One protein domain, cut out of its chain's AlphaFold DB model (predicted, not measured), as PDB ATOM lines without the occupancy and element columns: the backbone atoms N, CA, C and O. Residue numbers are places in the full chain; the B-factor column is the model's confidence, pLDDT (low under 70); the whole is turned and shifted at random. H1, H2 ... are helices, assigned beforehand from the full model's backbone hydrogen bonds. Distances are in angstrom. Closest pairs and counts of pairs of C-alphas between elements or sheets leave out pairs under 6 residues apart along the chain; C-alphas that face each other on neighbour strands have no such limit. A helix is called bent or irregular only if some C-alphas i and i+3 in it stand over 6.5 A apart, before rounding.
ATOM      1  N   THR A   8     178.646 142.660 154.518       56.03
ATOM      2  CA  THR A   8     177.782 143.589 153.781       56.03
ATOM      3  C   THR A   8     176.758 142.907 152.861       56.03
ATOM      4  O   THR A   8     175.636 143.393 152.749       56.03
ATOM      5  N   ASP A   9     177.102 141.774 152.243       61.41
ATOM      6  CA  ASP A   9     176.209 141.070 151.311       61.41
ATOM      7  C   ASP A   9     175.174 140.198 152.044       61.41
ATOM      8  O   ASP A   9     174.104 139.913 151.504       61.41
ATOM      9  N   LEU A  10     175.467 139.790 153.288       61.12
ATOM     10  CA  LEU A  10     174.679 138.799 154.030       61.12
ATOM     11  C   LEU A  10     173.337 139.331 154.546       61.12
ATOM     12  O   LEU A  10     172.398 138.547 154.654       61.12
ATOM     13  N   THR A  11     173.222 140.624 154.860       67.50
ATOM     14  CA  THR A  11     171.947 141.234 155.294       67.50
ATOM     15  C   THR A  11     171.239 141.972 154.162       67.50
ATOM     16  O   THR A  11     170.011 141.942 154.077       67.50
ATOM     17  N   PHE A  12     172.000 142.576 153.246       84.06
ATOM     18  CA  PHE A  12     171.449 143.371 152.153       84.06
ATOM     19  C   PHE A  12     170.777 142.515 151.075       84.06
ATOM     20  O   PHE A  12     169.644 142.798 150.689       84.06
ATOM     21  N   SER A  13     171.416 141.423 150.636       88.19
ATOM     22  CA  SER A  13     170.855 140.551 149.594       88.19
ATOM     23  C   SER A  13     169.505 139.929 150.006       88.19
ATOM     24  O   SER A  13     168.548 140.047 149.238       88.19
ATOM     25  N   PRO A  14     169.331 139.372 151.225       93.88
ATOM     26  CA  PRO A  14     168.016 138.910 151.676       93.88
ATOM     27  C   PRO A  14     166.948 140.009 151.745       93.88
ATOM     28  O   PRO A  14     165.790 139.741 151.420       93.88
ATOM     29  N   ALA A  15     167.310 141.234 152.144       96.25
ATOM     30  CA  ALA A  15     166.373 142.356 152.198       96.25
ATOM     31  C   ALA A  15     165.916 142.786 150.794       96.25
ATOM     32  O   ALA A  15     164.725 143.007 150.583       96.25
ATOM     33  N   VAL A  16     166.833 142.822 149.821       96.50
ATOM     34  CA  VAL A  16     166.519 143.042 148.399       96.50
ATOM     35  C   VAL A  16     165.570 141.959 147.882       96.50
ATOM     36  O   VAL A  16     164.538 142.262 147.285       96.50
ATOM     37  N   GLU A  17     165.869 140.686 148.144       97.38
ATOM     38  CA  GLU A  17     165.027 139.573 147.696       97.38
ATOM     39  C   GLU A  17     163.624 139.608 148.308       97.38
ATOM     40  O   GLU A  17     162.627 139.353 147.623       97.38
ATOM     41  N   HIS A  18     163.529 139.948 149.592       97.81
ATOM     42  CA  HIS A  18     162.253 140.136 150.267       97.81
ATOM     43  C   HIS A  18     161.468 141.326 149.697       97.81
ATOM     44  O   HIS A  18     160.256 141.204 149.499       97.81
ATOM     45  N   LEU A  19     162.147 142.428 149.361       98.38
ATOM     46  CA  LEU A  19     161.546 143.595 148.718       98.38
ATOM     47  C   LEU A  19     160.899 143.216 147.384       98.38
ATOM     48  O   LEU A  19     159.695 143.382 147.221       98.38
ATOM     49  N   TYR A  20     161.642 142.623 146.452       98.44
ATOM     50  CA  TYR A  20     161.065 142.231 145.161       98.44
ATOM     51  C   TYR A  20     159.939 141.202 145.294       98.44
ATOM     52  O   TYR A  20     158.942 141.291 144.582       98.44
ATOM     53  N   ARG A  21     160.068 140.232 146.208       98.31
ATOM     54  CA  ARG A  21     159.023 139.224 146.432       98.31
ATOM     55  C   ARG A  21     157.720 139.850 146.922       98.31
ATOM     56  O   ARG A  21     156.657 139.442 146.465       98.31
ATOM     57  N   SER A  22     157.802 140.828 147.822       98.56
ATOM     58  CA  SER A  22     156.629 141.466 148.432       98.56
ATOM     59  C   SER A  22     155.805 142.268 147.426       98.56
ATOM     60  O   SER A  22     154.600 142.387 147.588       98.56
ATOM     61  N   PHE A  23     156.431 142.736 146.347       98.44
ATOM     62  CA  PHE A  23     155.787 143.518 145.290       98.44
ATOM     63  C   PHE A  23     155.510 142.713 144.008       98.44
ATOM     64  O   PHE A  23     154.973 143.252 143.042       98.44
ATOM     65  N   ALA A  24     155.844 141.417 143.974       96.69
ATOM     66  CA  ALA A  24     155.732 140.584 142.772       96.69
ATOM     67  C   ALA A  24     154.293 140.482 142.227       96.69
ATOM     68  O   ALA A  24     154.098 140.286 141.028       96.69
ATOM     69  N   ALA A  25     153.291 140.633 143.099       96.12
ATOM     70  CA  ALA A  25     151.876 140.582 142.737       96.12
ATOM     71  C   ALA A  25     151.306 141.926 142.241       96.12
ATOM     72  O   ALA A  25     150.158 141.962 141.801       96.12
ATOM     73  N   VAL A  26     152.064 143.030 142.307       97.62
ATOM     74  CA  VAL A  26     151.570 144.348 141.883       97.62
ATOM     75  C   VAL A  26     151.485 144.392 140.350       97.62
ATOM     76  O   VAL A  26     152.519 144.294 139.675       97.62
ATOM     77  N   PRO A  27     150.280 144.534 139.763       96.56
ATOM     78  CA  PRO A  27     150.086 144.384 138.327       96.56
ATOM     79  C   PRO A  27     150.646 145.575 137.546       96.56
ATOM     80  O   PRO A  27     150.648 146.712 138.012       96.56
ATOM     81  N   PHE A  28     151.081 145.316 136.314       97.94
ATOM     82  CA  PHE A  28     151.385 146.370 135.351       97.94
ATOM     83  C   PHE A  28     150.091 146.971 134.776       97.94
ATOM     84  O   PHE A  28     149.163 146.234 134.440       97.94
ATOM     85  N   ARG A  29     150.034 148.304 134.635       97.31
ATOM     86  CA  ARG A  29     148.888 149.033 134.065       97.31
ATOM     87  C   ARG A  29     149.274 149.679 132.724       97.31
ATOM     88  O   ARG A  29     149.754 150.808 132.715       97.31
ATOM     89  N   PRO A  30     149.037 149.028 131.569       95.94
ATOM     90  CA  PRO A  30     149.475 149.552 130.266       95.94
ATOM     91  C   PRO A  30     148.804 150.877 129.865       95.94
ATOM     92  O   PRO A  30     149.326 151.609 129.029       95.94
ATOM     93  N   HIS A  31     147.657 151.199 130.465       95.19
ATOM     94  CA  HIS A  31     146.894 152.422 130.199       95.19
ATOM     95  C   HIS A  31     147.088 153.497 131.277       95.19
ATOM     96  O   HIS A  31     146.206 154.328 131.485       95.19
ATOM     97  N   MET A  32     148.222 153.474 131.985       95.94
ATOM     98  CA  MET A  32     148.559 154.510 132.958       95.94
ATOM     99  C   MET A  32     148.565 155.914 132.318       95.94
ATOM    100  O   MET A  32     148.999 156.056 131.166       95.94
ATOM    101  N   PRO A  33     148.123 156.963 133.038       95.44
ATOM    102  CA  PRO A  33     148.187 158.332 132.541       95.44
ATOM    103  C   PRO A  33     149.612 158.717 132.148       95.44
ATOM    104  O   PRO A  33     150.568 158.410 132.854       95.44
ATOM    105  N   ARG A  34     149.781 159.412 131.024       95.56
ATOM    106  CA  ARG A  34     151.089 159.923 130.601       95.56
ATOM    107  C   ARG A  34     150.948 161.135 129.699       95.56
ATOM    108  O   ARG A  34     149.975 161.271 128.959       95.56
ATOM    109  N   CYS A  35     151.966 161.981 129.694       95.50
ATOM    110  CA  CYS A  35     152.107 163.030 128.701       95.50
ATOM    111  C   CYS A  35     152.594 162.426 127.377       95.50
ATOM    112  O   CYS A  35     153.724 161.937 127.293       95.50
ATOM    113  N   ALA A  36     151.768 162.520 126.332       90.38
ATOM    114  CA  ALA A  36     152.070 161.992 124.999       90.38
ATOM    115  C   ALA A  36     153.342 162.590 124.365       90.38
ATOM    116  O   ALA A  36     153.983 161.941 123.546       90.38
ATOM    117  N   HIS A  37     153.740 163.802 124.768       90.38
ATOM    118  CA  HIS A  37     154.965 164.449 124.287       90.38
ATOM    119  C   HIS A  37     156.225 164.027 125.061       90.38
ATOM    120  O   HIS A  37     157.335 164.214 124.572       90.38
ATOM    121  N   CYS A  38     156.083 163.502 126.284       90.25
ATOM    122  CA  CYS A  38     157.212 163.248 127.190       90.25
ATOM    123  C   CYS A  38     157.517 161.761 127.413       90.25
ATOM    124  O   CYS A  38     158.565 161.450 127.995       90.25
ATOM    125  N   VAL A  39     156.585 160.881 127.040       95.12
ATOM    126  CA  VAL A  39     156.618 159.435 127.286       95.12
ATOM    127  C   VAL A  39     156.091 158.717 126.049       95.12
ATOM    128  O   VAL A  39     154.928 158.888 125.673       95.12
ATOM    129  N   SER A  40     156.946 157.909 125.428       94.75
ATOM    130  CA  SER A  40     156.593 157.121 124.246       94.75
ATOM    131  C   SER A  40     155.829 155.844 124.609       94.75
ATOM    132  O   SER A  40     155.843 155.398 125.755       94.75
ATOM    133  N   ASP A  41     155.187 155.213 123.626       95.00
ATOM    134  CA  ASP A  41     154.559 153.897 123.819       95.00
ATOM    135  C   ASP A  41     155.602 152.816 124.141       95.00
ATOM    136  O   ASP A  41     155.338 151.919 124.939       95.00
ATOM    137  N   ALA A  42     156.809 152.941 123.575       95.44
ATOM    138  CA  ALA A  42     157.932 152.056 123.865       95.44
ATOM    139  C   ALA A  42     158.383 152.167 125.330       95.44
ATOM    140  O   ALA A  42     158.639 151.145 125.959       95.44
ATOM    141  N   ASP A  43     158.411 153.381 125.893       96.44
ATOM    142  CA  ASP A  43     158.722 153.593 127.312       96.44
ATOM    143  C   ASP A  43     157.715 152.874 128.224       96.44
ATOM    144  O   ASP A  43     158.101 152.244 129.206       96.44
ATOM    145  N   VAL A  44     156.419 152.959 127.900       97.25
ATOM    146  CA  VAL A  44     155.360 152.279 128.662       97.25
ATOM    147  C   VAL A  44     155.488 150.767 128.528       97.25
ATOM    148  O   VAL A  44     155.416 150.071 129.536       97.25
ATOM    149  N   ALA A  45     155.702 150.263 127.312       96.50
ATOM    150  CA  ALA A  45     155.881 148.836 127.069       96.50
ATOM    151  C   ALA A  45     157.074 148.278 127.858       96.50
ATOM    152  O   ALA A  45     156.920 147.277 128.550       96.50
ATOM    153  N   GLN A  46     158.216 148.974 127.837       96.88
ATOM    154  CA  GLN A  46     159.417 148.575 128.574       96.88
ATOM    155  C   GLN A  46     159.212 148.627 130.097       96.88
ATOM    156  O   GLN A  46     159.752 147.806 130.827       96.88
ATOM    157  N   LEU A  47     158.389 149.551 130.604       97.12
ATOM    158  CA  LEU A  47     158.024 149.586 132.027       97.12
ATOM    159  C   LEU A  47     157.173 148.368 132.454       97.12
ATOM    160  O   LEU A  47     157.052 148.075 133.646       97.12
ATOM    161  N   GLY A  48     156.578 147.669 131.484       96.50
ATOM    162  CA  GLY A  48     155.843 146.421 131.674       96.50
ATOM    163  C   GLY A  48     156.718 145.175 131.803       96.50
ATOM    164  O   GLY A  48     156.193 144.139 132.216       96.50
ATOM    165  N   ASP A  49     158.019 145.273 131.507       97.38
ATOM    166  CA  ASP A  49     158.975 144.174 131.660       97.38
ATOM    167  C   ASP A  49     159.109 143.732 133.133       97.38
ATOM    168  O   ASP A  49     158.494 144.285 134.060       97.38
ATOM    169  N   ASP A  50     159.922 142.698 133.375       96.75
ATOM    170  CA  ASP A  50     160.276 142.309 134.737       96.75
ATOM    171  C   ASP A  50     160.930 143.498 135.460       96.75
ATOM    172  O   ASP A  50     161.924 144.070 135.001       96.75
ATOM    173  N   VAL A  51     160.370 143.841 136.625       97.50
ATOM    174  CA  VAL A  51     160.797 144.957 137.476       97.50
ATOM    175  C   VAL A  51     162.283 144.833 137.825       97.50
ATOM    176  O   VAL A  51     162.971 145.844 137.940       97.50
ATOM    177  N   ARG A  52     162.817 143.610 137.945       95.56
ATOM    178  CA  ARG A  52     164.249 143.377 138.211       95.56
ATOM    179  C   ARG A  52     165.167 143.739 137.047       95.56
ATOM    180  O   ARG A  52     166.330 144.043 137.289       95.56
ATOM    181  N   SER A  53     164.668 143.692 135.815       95.81
ATOM    182  CA  SER A  53     165.452 143.947 134.601       95.81
ATOM    183  C   SER A  53     165.261 145.346 134.015       95.81
ATOM    184  O   SER A  53     165.837 145.647 132.971       95.81
ATOM    185  N   LEU A  54     164.462 146.206 134.657       97.56
ATOM    186  CA  LEU A  54     164.224 147.561 134.164       97.56
ATOM    187  C   LEU A  54     165.530 148.358 134.084       97.56
ATOM    188  O   LEU A  54     166.325 148.391 135.023       97.56
ATOM    189  N   ALA A  55     165.723 149.047 132.959       96.69
ATOM    190  CA  ALA A  55     166.902 149.873 132.745       96.69
ATOM    191  C   ALA A  55     166.949 151.044 133.756       96.69
ATOM    192  O   ALA A  55     165.929 151.721 133.938       96.69
ATOM    193  N   PRO A  56     168.111 151.359 134.360       97.12
ATOM    194  CA  PRO A  56     168.217 152.439 135.346       97.12
ATOM    195  C   PRO A  56     167.729 153.803 134.845       97.12
ATOM    196  O   PRO A  56     167.039 154.516 135.574       97.12
ATOM    197  N   ASP A  57     168.004 154.143 133.584       97.00
ATOM    198  CA  ASP A  57     167.546 155.398 132.974       97.00
ATOM    199  C   ASP A  57     166.020 155.458 132.825       97.00
ATOM    200  O   ASP A  57     165.411 156.514 133.024       97.00
ATOM    201  N   LEU A  58     165.381 154.325 132.511       97.88
ATOM    202  CA  LEU A  58     163.924 154.221 132.437       97.88
ATOM    203  C   LEU A  58     163.308 154.424 133.825       97.88
ATOM    204  O   LEU A  58     162.402 155.245 133.978       97.88
ATOM    205  N   VAL A  59     163.844 153.738 134.840       98.25
ATOM    206  CA  VAL A  59     163.394 153.853 136.235       98.25
ATOM    207  C   VAL A  59     163.552 155.287 136.738       98.25
ATOM    208  O   VAL A  59     162.607 155.850 137.282       98.25
ATOM    209  N   ALA A  60     164.705 155.921 136.510       97.06
ATOM    210  CA  ALA A  60     164.945 157.297 136.935       97.06
ATOM    211  C   ALA A  60     163.996 158.300 136.263       97.06
ATOM    212  O   ALA A  60     163.447 159.182 136.934       97.06
ATOM    213  N   ARG A  61     163.760 158.156 134.950       96.69
ATOM    214  CA  ARG A  61     162.791 158.983 134.214       96.69
ATOM    215  C   ARG A  61     161.375 158.794 134.742       96.69
ATOM    216  O   ARG A  61     160.679 159.792 134.928       96.69
ATOM    217  N   PHE A  62     160.964 157.549 134.971       97.94
ATOM    218  CA  PHE A  62     159.644 157.229 135.497       97.94
ATOM    219  C   PHE A  62     159.453 157.810 136.903       97.94
ATOM    220  O   PHE A  62     158.533 158.594 137.106       97.94
ATOM    221  N   VAL A  63     160.371 157.540 137.839       96.81
ATOM    222  CA  VAL A  63     160.326 158.071 139.214       96.81
ATOM    223  C   VAL A  63     160.244 159.598 139.222       96.81
ATOM    224  O   VAL A  63     159.408 160.162 139.915       96.81
ATOM    225  N   THR A  64     161.060 160.285 138.418       95.12
ATOM    226  CA  THR A  64     161.076 161.762 138.376       95.12
ATOM    227  C   THR A  64     159.759 162.355 137.863       95.12
ATOM    228  O   THR A  64     159.401 163.469 138.236       95.12
ATOM    229  N   LYS A  65     159.034 161.622 137.011       94.75
ATOM    230  CA  LYS A  65     157.775 162.056 136.384       94.75
ATOM    231  C   LYS A  65     156.526 161.470 137.050       94.75
ATOM    232  O   LYS A  65     155.413 161.829 136.648       94.75
ATOM    233  N   SER A  66     156.708 160.597 138.040       95.38
ATOM    234  CA  SER A  66     155.620 159.909 138.726       95.38
ATOM    235  C   SER A  66     154.666 160.897 139.384       95.38
ATOM    236  O   SER A  66     155.100 161.910 139.933       95.38
ATOM    237  N   GLY A  67     153.359 160.660 139.239       91.50
ATOM    238  CA  GLY A  67     152.315 161.525 139.795       91.50
ATOM    239  C   GLY A  67     152.168 162.895 139.119       91.50
ATOM    240  O   GLY A  67     151.326 163.681 139.539       91.50
ATOM    241  N   THR A  68     152.950 163.195 138.073       92.19
ATOM    242  CA  THR A  68     152.850 164.460 137.322       92.19
ATOM    243  C   THR A  68     152.566 164.226 135.843       92.19
ATOM    244  O   THR A  68     151.500 164.571 135.342       92.19
ATOM    245  N   THR A  69     153.518 163.636 135.123       94.00
ATOM    246  CA  THR A  69     153.461 163.464 133.663       94.00
ATOM    247  C   THR A  69     153.571 162.010 133.231       94.00
ATOM    248  O   THR A  69     153.478 161.735 132.034       94.00
ATOM    249  N   TRP A  70     153.764 161.076 134.164       97.25
ATOM    250  CA  TRP A  70     153.822 159.651 133.867       97.25
ATOM    251  C   TRP A  70     153.417 158.792 135.064       97.25
ATOM    252  O   TRP A  70     154.127 158.738 136.059       97.25
ATOM    253  N   GLY A  71     152.317 158.065 134.932       96.62
ATOM    254  CA  GLY A  71     151.813 157.135 135.928       96.62
ATOM    255  C   GLY A  71     151.303 157.814 137.194       96.62
ATOM    256  O   GLY A  71     151.408 159.026 137.390       96.62
ATOM    257  N   GLU A  72     150.747 156.993 138.070       95.69
ATOM    258  CA  GLU A  72     150.227 157.395 139.377       95.69
ATOM    259  C   GLU A  72     150.897 156.579 140.492       95.69
ATOM    260  O   GLU A  72     151.737 155.712 140.238       95.69
ATOM    261  N   ALA A  73     150.473 156.804 141.738       96.06
ATOM    262  CA  ALA A  73     150.982 156.105 142.918       96.06
ATOM    263  C   ALA A  73     150.994 154.569 142.771       96.06
ATOM    264  O   ALA A  73     151.951 153.917 143.184       96.06
ATOM    265  N   ALA A  74     149.976 153.978 142.133       96.44
ATOM    266  CA  ALA A  74     149.918 152.532 141.909       96.44
ATOM    267  C   ALA A  74     150.952 152.023 140.882       96.44
ATOM    268  O   ALA A  74     151.422 150.893 141.011       96.44
ATOM    269  N   ASP A  75     151.357 152.843 139.906       97.94
ATOM    270  CA  ASP A  75     152.450 152.485 138.990       97.94
ATOM    271  C   ASP A  75     153.803 152.621 139.695       97.94
ATOM    272  O   ASP A  75     154.674 151.764 139.533       97.94
ATOM    273  N   LEU A  76     153.965 153.656 140.535       98.06
ATOM    274  CA  LEU A  76     155.160 153.798 141.368       98.06
ATOM    275  C   LEU A  76     155.324 152.623 142.318       98.06
ATOM    276  O   LEU A  76     156.425 152.096 142.434       98.06
ATOM    277  N   ARG A  77     154.232 152.175 142.937       98.31
ATOM    278  CA  ARG A  77     154.208 150.996 143.800       98.31
ATOM    279  C   ARG A  77     154.800 149.769 143.110       98.31
ATOM    280  O   ARG A  77     155.639 149.102 143.701       98.31
ATOM    281  N   ARG A  78     154.456 149.506 141.843       98.25
ATOM    282  CA  ARG A  78     155.052 148.394 141.078       98.25
ATOM    283  C   ARG A  78     156.564 148.552 140.893       98.25
ATOM    284  O   ARG A  78     157.299 147.575 140.997       98.25
ATOM    285  N   VAL A  79     157.023 149.764 140.586       98.31
ATOM    286  CA  VAL A  79     158.432 150.056 140.255       98.31
ATOM    287  C   VAL A  79     159.297 150.285 141.508       98.31
ATOM    288  O   VAL A  79     160.525 150.232 141.429       98.31
ATOM    289  N   ALA A  80     158.682 150.482 142.678       98.12
ATOM    290  CA  ALA A  80     159.347 150.813 143.937       98.12
ATOM    291  C   ALA A  80     160.523 149.885 144.304       98.12
ATOM    292  O   ALA A  80     161.573 150.424 144.668       98.12
ATOM    293  N   PRO A  81     160.441 148.544 144.151       98.31
ATOM    294  CA  PRO A  81     161.574 147.661 144.422       98.31
ATOM    295  C   PRO A  81     162.818 147.992 143.593       98.31
ATOM    296  O   PRO A  81     163.915 148.092 144.138       98.31
ATOM    297  N   ALA A  82     162.646 148.218 142.285       98.19
ATOM    298  CA  ALA A  82     163.746 148.576 141.395       98.19
ATOM    299  C   ALA A  82     164.292 149.966 141.713       98.19
ATOM    300  O   ALA A  82     165.503 150.143 141.792       98.19
ATOM    301  N   ALA A  83     163.412 150.942 141.946       97.81
ATOM    302  CA  ALA A  83     163.827 152.298 142.287       97.81
ATOM    303  C   ALA A  83     164.667 152.341 143.575       97.81
ATOM    304  O   ALA A  83     165.717 152.981 143.601       97.81
ATOM    305  N   LEU A  84     164.241 151.631 144.624       96.69
ATOM    306  CA  LEU A  84     164.962 151.534 145.895       96.69
ATOM    307  C   LEU A  84     166.305 150.809 145.742       96.69
ATOM    308  O   LEU A  84     167.334 151.330 146.176       96.69
ATOM    309  N   HIS A  85     166.303 149.644 145.092       96.38
ATOM    310  CA  HIS A  85     167.503 148.831 144.901       96.38
ATOM    311  C   HIS A  85     168.563 149.561 144.061       96.38
ATOM    312  O   HIS A  85     169.695 149.737 144.512       96.38
ATOM    313  N   LEU A  86     168.181 150.092 142.895       95.75
ATOM    314  CA  LEU A  86     169.089 150.836 142.017       95.75
ATOM    315  C   LEU A  86     169.607 152.124 142.680       95.75
ATOM    316  O   LEU A  86     170.752 152.521 142.452       95.75
ATOM    317  N   ALA A  87     168.800 152.790 143.515       92.94
ATOM    318  CA  ALA A  87     169.244 153.966 144.266       92.94
ATOM    319  C   ALA A  87     170.281 153.627 145.348       92.94
ATOM    320  O   ALA A  87     171.245 154.381 145.528       92.94
ATOM    321  N   ALA A  88     170.105 152.509 146.059       90.38
ATOM    322  CA  ALA A  88     171.060 152.024 147.058       90.38
ATOM    323  C   ALA A  88     172.416 151.667 146.423       90.38
ATOM    324  O   ALA A  88     173.474 152.028 146.957       90.38
ATOM    325  N   ASP A  89     172.382 151.079 145.226       89.94
ATOM    326  CA  ASP A  89     173.570 150.740 144.433       89.94
ATOM    327  C   ASP A  89     174.158 151.922 143.646       89.94
ATOM    328  O   ASP A  89     175.169 151.768 142.963       89.94
ATOM    329  N   GLN A  90     173.574 153.120 143.768       88.94
ATOM    330  CA  GLN A  90     174.003 154.332 143.054       88.94
ATOM    331  C   GLN A  90     173.976 154.180 141.521       88.94
ATOM    332  O   GLN A  90     174.764 154.804 140.815       88.94
ATOM    333  N   GLN A  91     173.060 153.361 141.006       93.56
ATOM    334  CA  GLN A  91     172.905 153.093 139.574       93.56
ATOM    335  C   GLN A  91     171.901 154.028 138.893       93.56
ATOM    336  O   GLN A  91     171.848 154.079 137.668       93.56
ATOM    337  N   LEU A  92     171.110 154.782 139.662       92.50
ATOM    338  CA  LEU A  92     170.206 155.783 139.103       92.50
ATOM    339  C   LEU A  92     170.927 157.119 138.861       92.50
ATOM    340  O   LEU A  92     171.596 157.617 139.771       92.50
ATOM    341  N   PRO A  93     170.692 157.792 137.719       92.38
ATOM    342  CA  PRO A  93     171.141 159.168 137.478       92.38
ATOM    343  C   PRO A  93     170.312 160.219 138.248       92.38
ATOM    344  O   PRO A  93     170.149 161.350 137.796       92.38
ATOM    345  N   VAL A  94     169.763 159.865 139.415       88.75
ATOM    346  CA  VAL A  94     169.024 160.765 140.312       88.75
ATOM    347  C   VAL A  94     169.447 160.537 141.758       88.75
ATOM    348  O   VAL A  94     169.868 159.449 142.148       88.75
ATOM    349  N   ASN A  95     169.331 161.575 142.587       85.00
ATOM    350  CA  ASN A  95     169.637 161.448 144.006       85.00
ATOM    351  C   ASN A  95     168.621 160.516 144.692       85.00
ATOM    352  O   ASN A  95     167.419 160.651 144.481       85.00
ATOM    353  N   ARG A  96     169.096 159.644 145.585       87.25
ATOM    354  CA  ARG A  96     168.276 158.787 146.463       87.25
ATOM    355  C   ARG A  96     167.123 159.523 147.172       87.25
ATOM    356  O   ARG A  96     166.049 158.947 147.309       87.25
ATOM    357  N   CYS A  97     167.295 160.800 147.544       86.19
ATOM    358  CA  CYS A  97     166.214 161.631 148.097       86.19
ATOM    359  C   CYS A  97     164.989 161.697 147.184       86.19
ATOM    360  O   CYS A  97     163.874 161.739 147.683       86.19
ATOM    361  N   VAL A  98     165.193 161.745 145.864       90.50
ATOM    362  CA  VAL A  98     164.103 161.853 144.886       90.50
ATOM    363  C   VAL A  98     163.231 160.604 144.944       90.50
ATOM    364  O   VAL A  98     162.014 160.723 144.972       90.50
ATOM    365  N   VAL A  99     163.839 159.417 145.044       94.12
ATOM    366  CA  VAL A  99     163.104 158.149 145.183       94.12
ATOM    367  C   VAL A  99     162.278 158.139 146.466       94.12
ATOM    368  O   VAL A  99     161.082 157.878 146.416       94.12
ATOM    369  N   LEU A 100     162.890 158.472 147.607       92.69
ATOM    370  CA  LEU A 100     162.187 158.504 148.894       92.69
ATOM    371  C   LEU A 100     161.047 159.532 148.890       92.69
ATOM    372  O   LEU A 100     159.938 159.233 149.321       92.69
ATOM    373  N   HIS A 101     161.284 160.718 148.333       90.19
ATOM    374  CA  HIS A 101     160.259 161.745 148.205       90.19
ATOM    375  C   HIS A 101     159.074 161.283 147.346       90.19
ATOM    376  O   HIS A 101     157.926 161.513 147.713       90.19
ATOM    377  N   GLN A 102     159.338 160.580 146.243       93.62
ATOM    378  CA  GLN A 102     158.286 160.032 145.389       93.62
ATOM    379  C   GLN A 102     157.487 158.927 146.090       93.62
ATOM    380  O   GLN A 102     156.266 158.890 145.972       93.62
ATOM    381  N   LEU A 103     158.139 158.073 146.886       94.94
ATOM    382  CA  LEU A 103     157.435 157.100 147.728       94.94
ATOM    383  C   LEU A 103     156.510 157.790 148.737       94.94
ATOM    384  O   LEU A 103     155.358 157.387 148.885       94.94
ATOM    385  N   ALA A 104     156.986 158.847 149.403       92.56
ATOM    386  CA  ALA A 104     156.160 159.643 150.312       92.56
ATOM    387  C   ALA A 104     154.966 160.283 149.593       92.56
ATOM    388  O   ALA A 104     153.839 160.155 150.061       92.56
ATOM    389  N   ALA A 105     155.185 160.894 148.424       92.06
ATOM    390  CA  ALA A 105     154.115 161.470 147.608       92.06
ATOM    391  C   ALA A 105     153.080 160.421 147.157       92.06
ATOM    392  O   ALA A 105     151.893 160.719 147.057       92.06
ATOM    393  N   ALA A 106     153.508 159.175 146.942       94.31
ATOM    394  CA  ALA A 106     152.638 158.044 146.628       94.31
ATOM    395  C   ALA A 106     151.998 157.376 147.861       94.31
ATOM    396  O   ALA A 106     151.403 156.304 147.721       94.31
ATOM    397  N   SER A 107     152.118 157.989 149.045       94.12
ATOM    398  CA  SER A 107     151.560 157.494 150.312       94.12
ATOM    399  C   SER A 107     151.946 156.038 150.583       94.12
ATOM    400  O   SER A 107     151.106 155.203 150.909       94.12
ATOM    401  N   TRP A 108     153.232 155.708 150.410       95.50
ATOM    402  CA  TRP A 108     153.713 154.326 150.533       95.50
ATOM    403  C   TRP A 108     153.395 153.671 151.883       95.50
ATOM    404  O   TRP A 108     153.249 152.455 151.942       95.50
ATOM    405  N   ALA A 109     153.257 154.464 152.949       94.00
ATOM    406  CA  ALA A 109     152.886 153.985 154.277       94.00
ATOM    407  C   ALA A 109     151.462 153.391 154.337       94.00
ATOM    408  O   ALA A 109     151.185 152.588 155.225       94.00
ATOM    409  N   ASP A 110     150.595 153.723 153.373       95.31
ATOM    410  CA  ASP A 110     149.226 153.200 153.254       95.31
ATOM    411  C   ASP A 110     149.135 151.958 152.346       95.31
ATOM    412  O   ASP A 110     148.051 151.422 152.096       95.31
ATOM    413  N   TRP A 111     150.262 151.486 151.802       96.75
ATOM    414  CA  TRP A 111     150.306 150.247 151.023       96.75
ATOM    415  C   TRP A 111     150.042 149.020 151.911       96.75
ATOM    416  O   TRP A 111     150.049 149.115 153.141       96.75
ATOM    417  N   PRO A 112     149.800 147.827 151.329       98.00
ATOM    418  CA  PRO A 112     149.614 146.624 152.124       98.00
ATOM    419  C   PRO A 112     150.745 146.401 153.139       98.00
ATOM    420  O   PRO A 112     151.915 146.568 152.791       98.00
ATOM    421  N   PRO A 113     150.439 145.938 154.366       97.19
ATOM    422  CA  PRO A 113     151.421 145.882 155.451       97.19
ATOM    423  C   PRO A 113     152.715 145.121 155.131       97.19
ATOM    424  O   PRO A 113     153.783 145.499 155.598       97.19
ATOM    425  N   HIS A 114     152.641 144.065 154.315       97.69
ATOM    426  CA  HIS A 114     153.819 143.291 153.911       97.69
ATOM    427  C   HIS A 114     154.754 144.066 152.970       97.69
ATOM    428  O   HIS A 114     155.959 143.849 152.989       97.69
ATOM    429  N   GLU A 115     154.221 144.983 152.164       98.31
ATOM    430  CA  GLU A 115     155.020 145.857 151.302       98.31
ATOM    431  C   GLU A 115     155.682 146.971 152.113       98.31
ATOM    432  O   GLU A 115     156.866 147.248 151.918       98.31
ATOM    433  N   VAL A 116     154.949 147.558 153.064       97.19
ATOM    434  CA  VAL A 116     155.480 148.555 154.007       97.19
ATOM    435  C   VAL A 116     156.624 147.957 154.835       97.19
ATOM    436  O   VAL A 116     157.707 148.540 154.902       97.19
ATOM    437  N   ASP A 117     156.425 146.764 155.407       96.25
ATOM    438  CA  ASP A 117     157.459 146.026 156.146       96.25
ATOM    439  C   ASP A 117     158.688 145.745 155.267       96.25
ATOM    440  O   ASP A 117     159.822 145.970 155.694       96.25
ATOM    441  N   ALA A 118     158.486 145.346 154.008       97.81
ATOM    442  CA  ALA A 118     159.586 145.089 153.087       97.81
ATOM    443  C   ALA A 118     160.405 146.352 152.760       97.81
ATOM    444  O   ALA A 118     161.638 146.286 152.724       97.81
ATOM    445  N   VAL A 119     159.749 147.504 152.575       97.12
ATOM    446  CA  VAL A 119     160.433 148.796 152.392       97.12
ATOM    447  C   VAL A 119     161.223 149.166 153.647       97.12
ATOM    448  O   VAL A 119     162.411 149.467 153.543       97.12
ATOM    449  N   LEU A 120     160.622 149.086 154.839       95.44
ATOM    450  CA  LEU A 120     161.301 149.413 156.099       95.44
ATOM    451  C   LEU A 120     162.534 148.530 156.338       95.44
ATOM    452  O   LEU A 120     163.617 149.045 156.628       95.44
ATOM    453  N   ARG A 121     162.405 147.210 156.150       95.38
ATOM    454  CA  ARG A 121     163.530 146.266 156.254       95.38
ATOM    455  C   ARG A 121     164.644 146.600 155.275       95.38
ATOM    456  O   ARG A 121     165.812 146.554 155.652       95.38
ATOM    457  N   PHE A 122     164.298 146.953 154.039       96.38
ATOM    458  CA  PHE A 122     165.279 147.364 153.041       96.38
ATOM    459  C   PHE A 122     166.029 148.639 153.462       96.38
ATOM    460  O   PHE A 122     167.257 148.673 153.386       96.38
ATOM    461  N   LEU A 123     165.327 149.664 153.961       94.88
ATOM    462  CA  LEU A 123     165.956 150.916 154.405       94.88
ATOM    463  C   LEU A 123     166.932 150.704 155.574       94.88
ATOM    464  O   LEU A 123     167.998 151.329 155.603       94.88
ATOM    465  N   VAL A 124     166.589 149.812 156.512       94.50
ATOM    466  CA  VAL A 124     167.464 149.419 157.630       94.50
ATOM    467  C   VAL A 124     168.646 148.575 157.140       94.50
ATOM    468  O   VAL A 124     169.772 148.802 157.576       94.50
ATOM    469  N   ALA A 125     168.439 147.654 156.197       94.62
ATOM    470  CA  ALA A 125     169.525 146.853 155.632       94.62
ATOM    471  C   ALA A 125     170.540 147.717 154.859       94.62
ATOM    472  O   ALA A 125     171.744 147.528 155.008       94.62
ATOM    473  N   GLU A 126     170.080 148.709 154.086       92.56
ATOM    474  CA  GLU A 126     170.956 149.698 153.435       92.56
ATOM    475  C   GLU A 126     171.739 150.521 154.467       92.56
ATOM    476  O   GLU A 126     172.928 150.791 154.294       92.56
ATOM    477  N   TRP A 127     171.099 150.897 155.573       93.81
ATOM    478  CA  TRP A 127     171.775 151.573 156.674       93.81
ATOM    479  C   TRP A 127     172.882 150.717 157.300       93.81
ATOM    480  O   TRP A 127     174.011 151.187 157.455       93.81
ATOM    481  N   GLU A 128     172.595 149.455 157.617       93.88
ATOM    482  CA  GLU A 128     173.591 148.512 158.132       93.88
ATOM    483  C   GLU A 128     174.748 148.342 157.142       93.88
ATOM    484  O   GLU A 128     175.917 148.399 157.532       93.88
ATOM    485  N   ARG A 129     174.437 148.241 155.845       91.56
ATOM    486  CA  ARG A 129     175.418 148.188 154.756       91.56
ATOM    487  C   ARG A 129     176.363 149.397 154.774       91.56
ATOM    488  O   ARG A 129     177.577 149.229 154.652       91.56
ATOM    489  N   LEU A 130     175.826 150.604 154.972       90.62
ATOM    490  CA  LEU A 130     176.602 151.845 155.076       90.62
ATOM    491  C   LEU A 130     177.500 151.877 156.321       90.62
ATOM    492  O   LEU A 130     178.630 152.365 156.245       90.62
ATOM    493  N   LEU A 131     177.034 151.347 157.454       93.88
ATOM    494  CA  LEU A 131     177.805 151.299 158.702       93.88
ATOM    495  C   LEU A 131     178.982 150.314 158.670       93.88
ATOM    496  O   LEU A 131     179.858 150.396 159.531       93.88
ATOM    497  N   LEU A 132     179.030 149.415 157.684       92.44
ATOM    498  CA  LEU A 132     180.132 148.469 157.481       92.44
ATOM    499  C   LEU A 132     181.288 149.041 156.652       92.44
ATOM    500  O   LEU A 132     182.355 148.432 156.595       92.44
ATOM    501  N   VAL A 133     181.108 150.202 156.015       91.06
ATOM    502  CA  VAL A 133     182.129 150.825 155.161       91.06
ATOM    503  C   VAL A 133     182.556 152.190 155.703       91.06
ATOM    504  O   VAL A 133     181.709 152.947 156.184       91.06
TER     505      VAL A 133
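AT A GLANCE: This is residues 8 to 133 of the 276 residues of an uncharacterized protein of Acidimicrobiales bacterium (UniProt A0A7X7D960). H6, the longest helix, lies side by side with H1, and these two form a bundle, three helices running alongside one another, with the kinked H4 in the middle of the domain. H3 and H5 pack on H4 away from H1, and the short H2 lies at the far end beyond H3. The printed part has 126 residues with six named helices, H1 to H6 in order, and no named strand: all helix. It is compact, with a radius of gyration of the C-alphas of 14.0 A, yet elongated, spanning 45 by 29 by 24 A.

IN THESE COORDINATES: H6 is residues 113 to 131, 27.1 A long, ending at C-alpha 131 (177.805, 151.299, 158.702). H1 is residues 8 to 23, 23.6 A, beginning at C-alpha 8 (177.782, 143.589, 153.781). H4, residues 73 to 88, is 20.9 A long and irregular: C-alphas 78 and 81 are 7.4 A apart, with a kink of 53 degrees near residue 80. H3 is residues 56 to 65, H5 96 to 105 and H2 41 to 47.

HOW THE PARTS SIT: H6 touches H1 at a shallow tilt of 19 degrees, opposite ways; the closest C-alphas, of Leu 19 and Ala 118, are 5.0 A apart. With residues 16 to 23 alone, H1 touches H4, the hub, closest at the C-alphas of Tyr 20 and Pro 81, 5.5 A. H4 and H5 form a helical hairpin, closest at the C-alphas of Ala 87 and Arg 96, 5.4 A. H3 touches H4 at a steep tilt of 47 degrees, closest at the C-alphas of Val 59 and Ala 83, 6.3 A. H2 is close to H3 but not clearly touching, with the C-alphas of Asp 43 and Leu 58 closest at 7.3 A. Every O i to N i+4 pair is within hydrogen-bond range in H2, H3, H5 and H6, against 10 of 12 in H1 and in H4.

THE WHOLE: The farthest C-alphas, of Ala 36 and Leu 132, are 45.0 A apart. The printed part has no cut; the link from H1 to H2, residues 24 to 40, is long. Mean pLDDT of the printed part is 94.0, with residues 8 to 11 under 70.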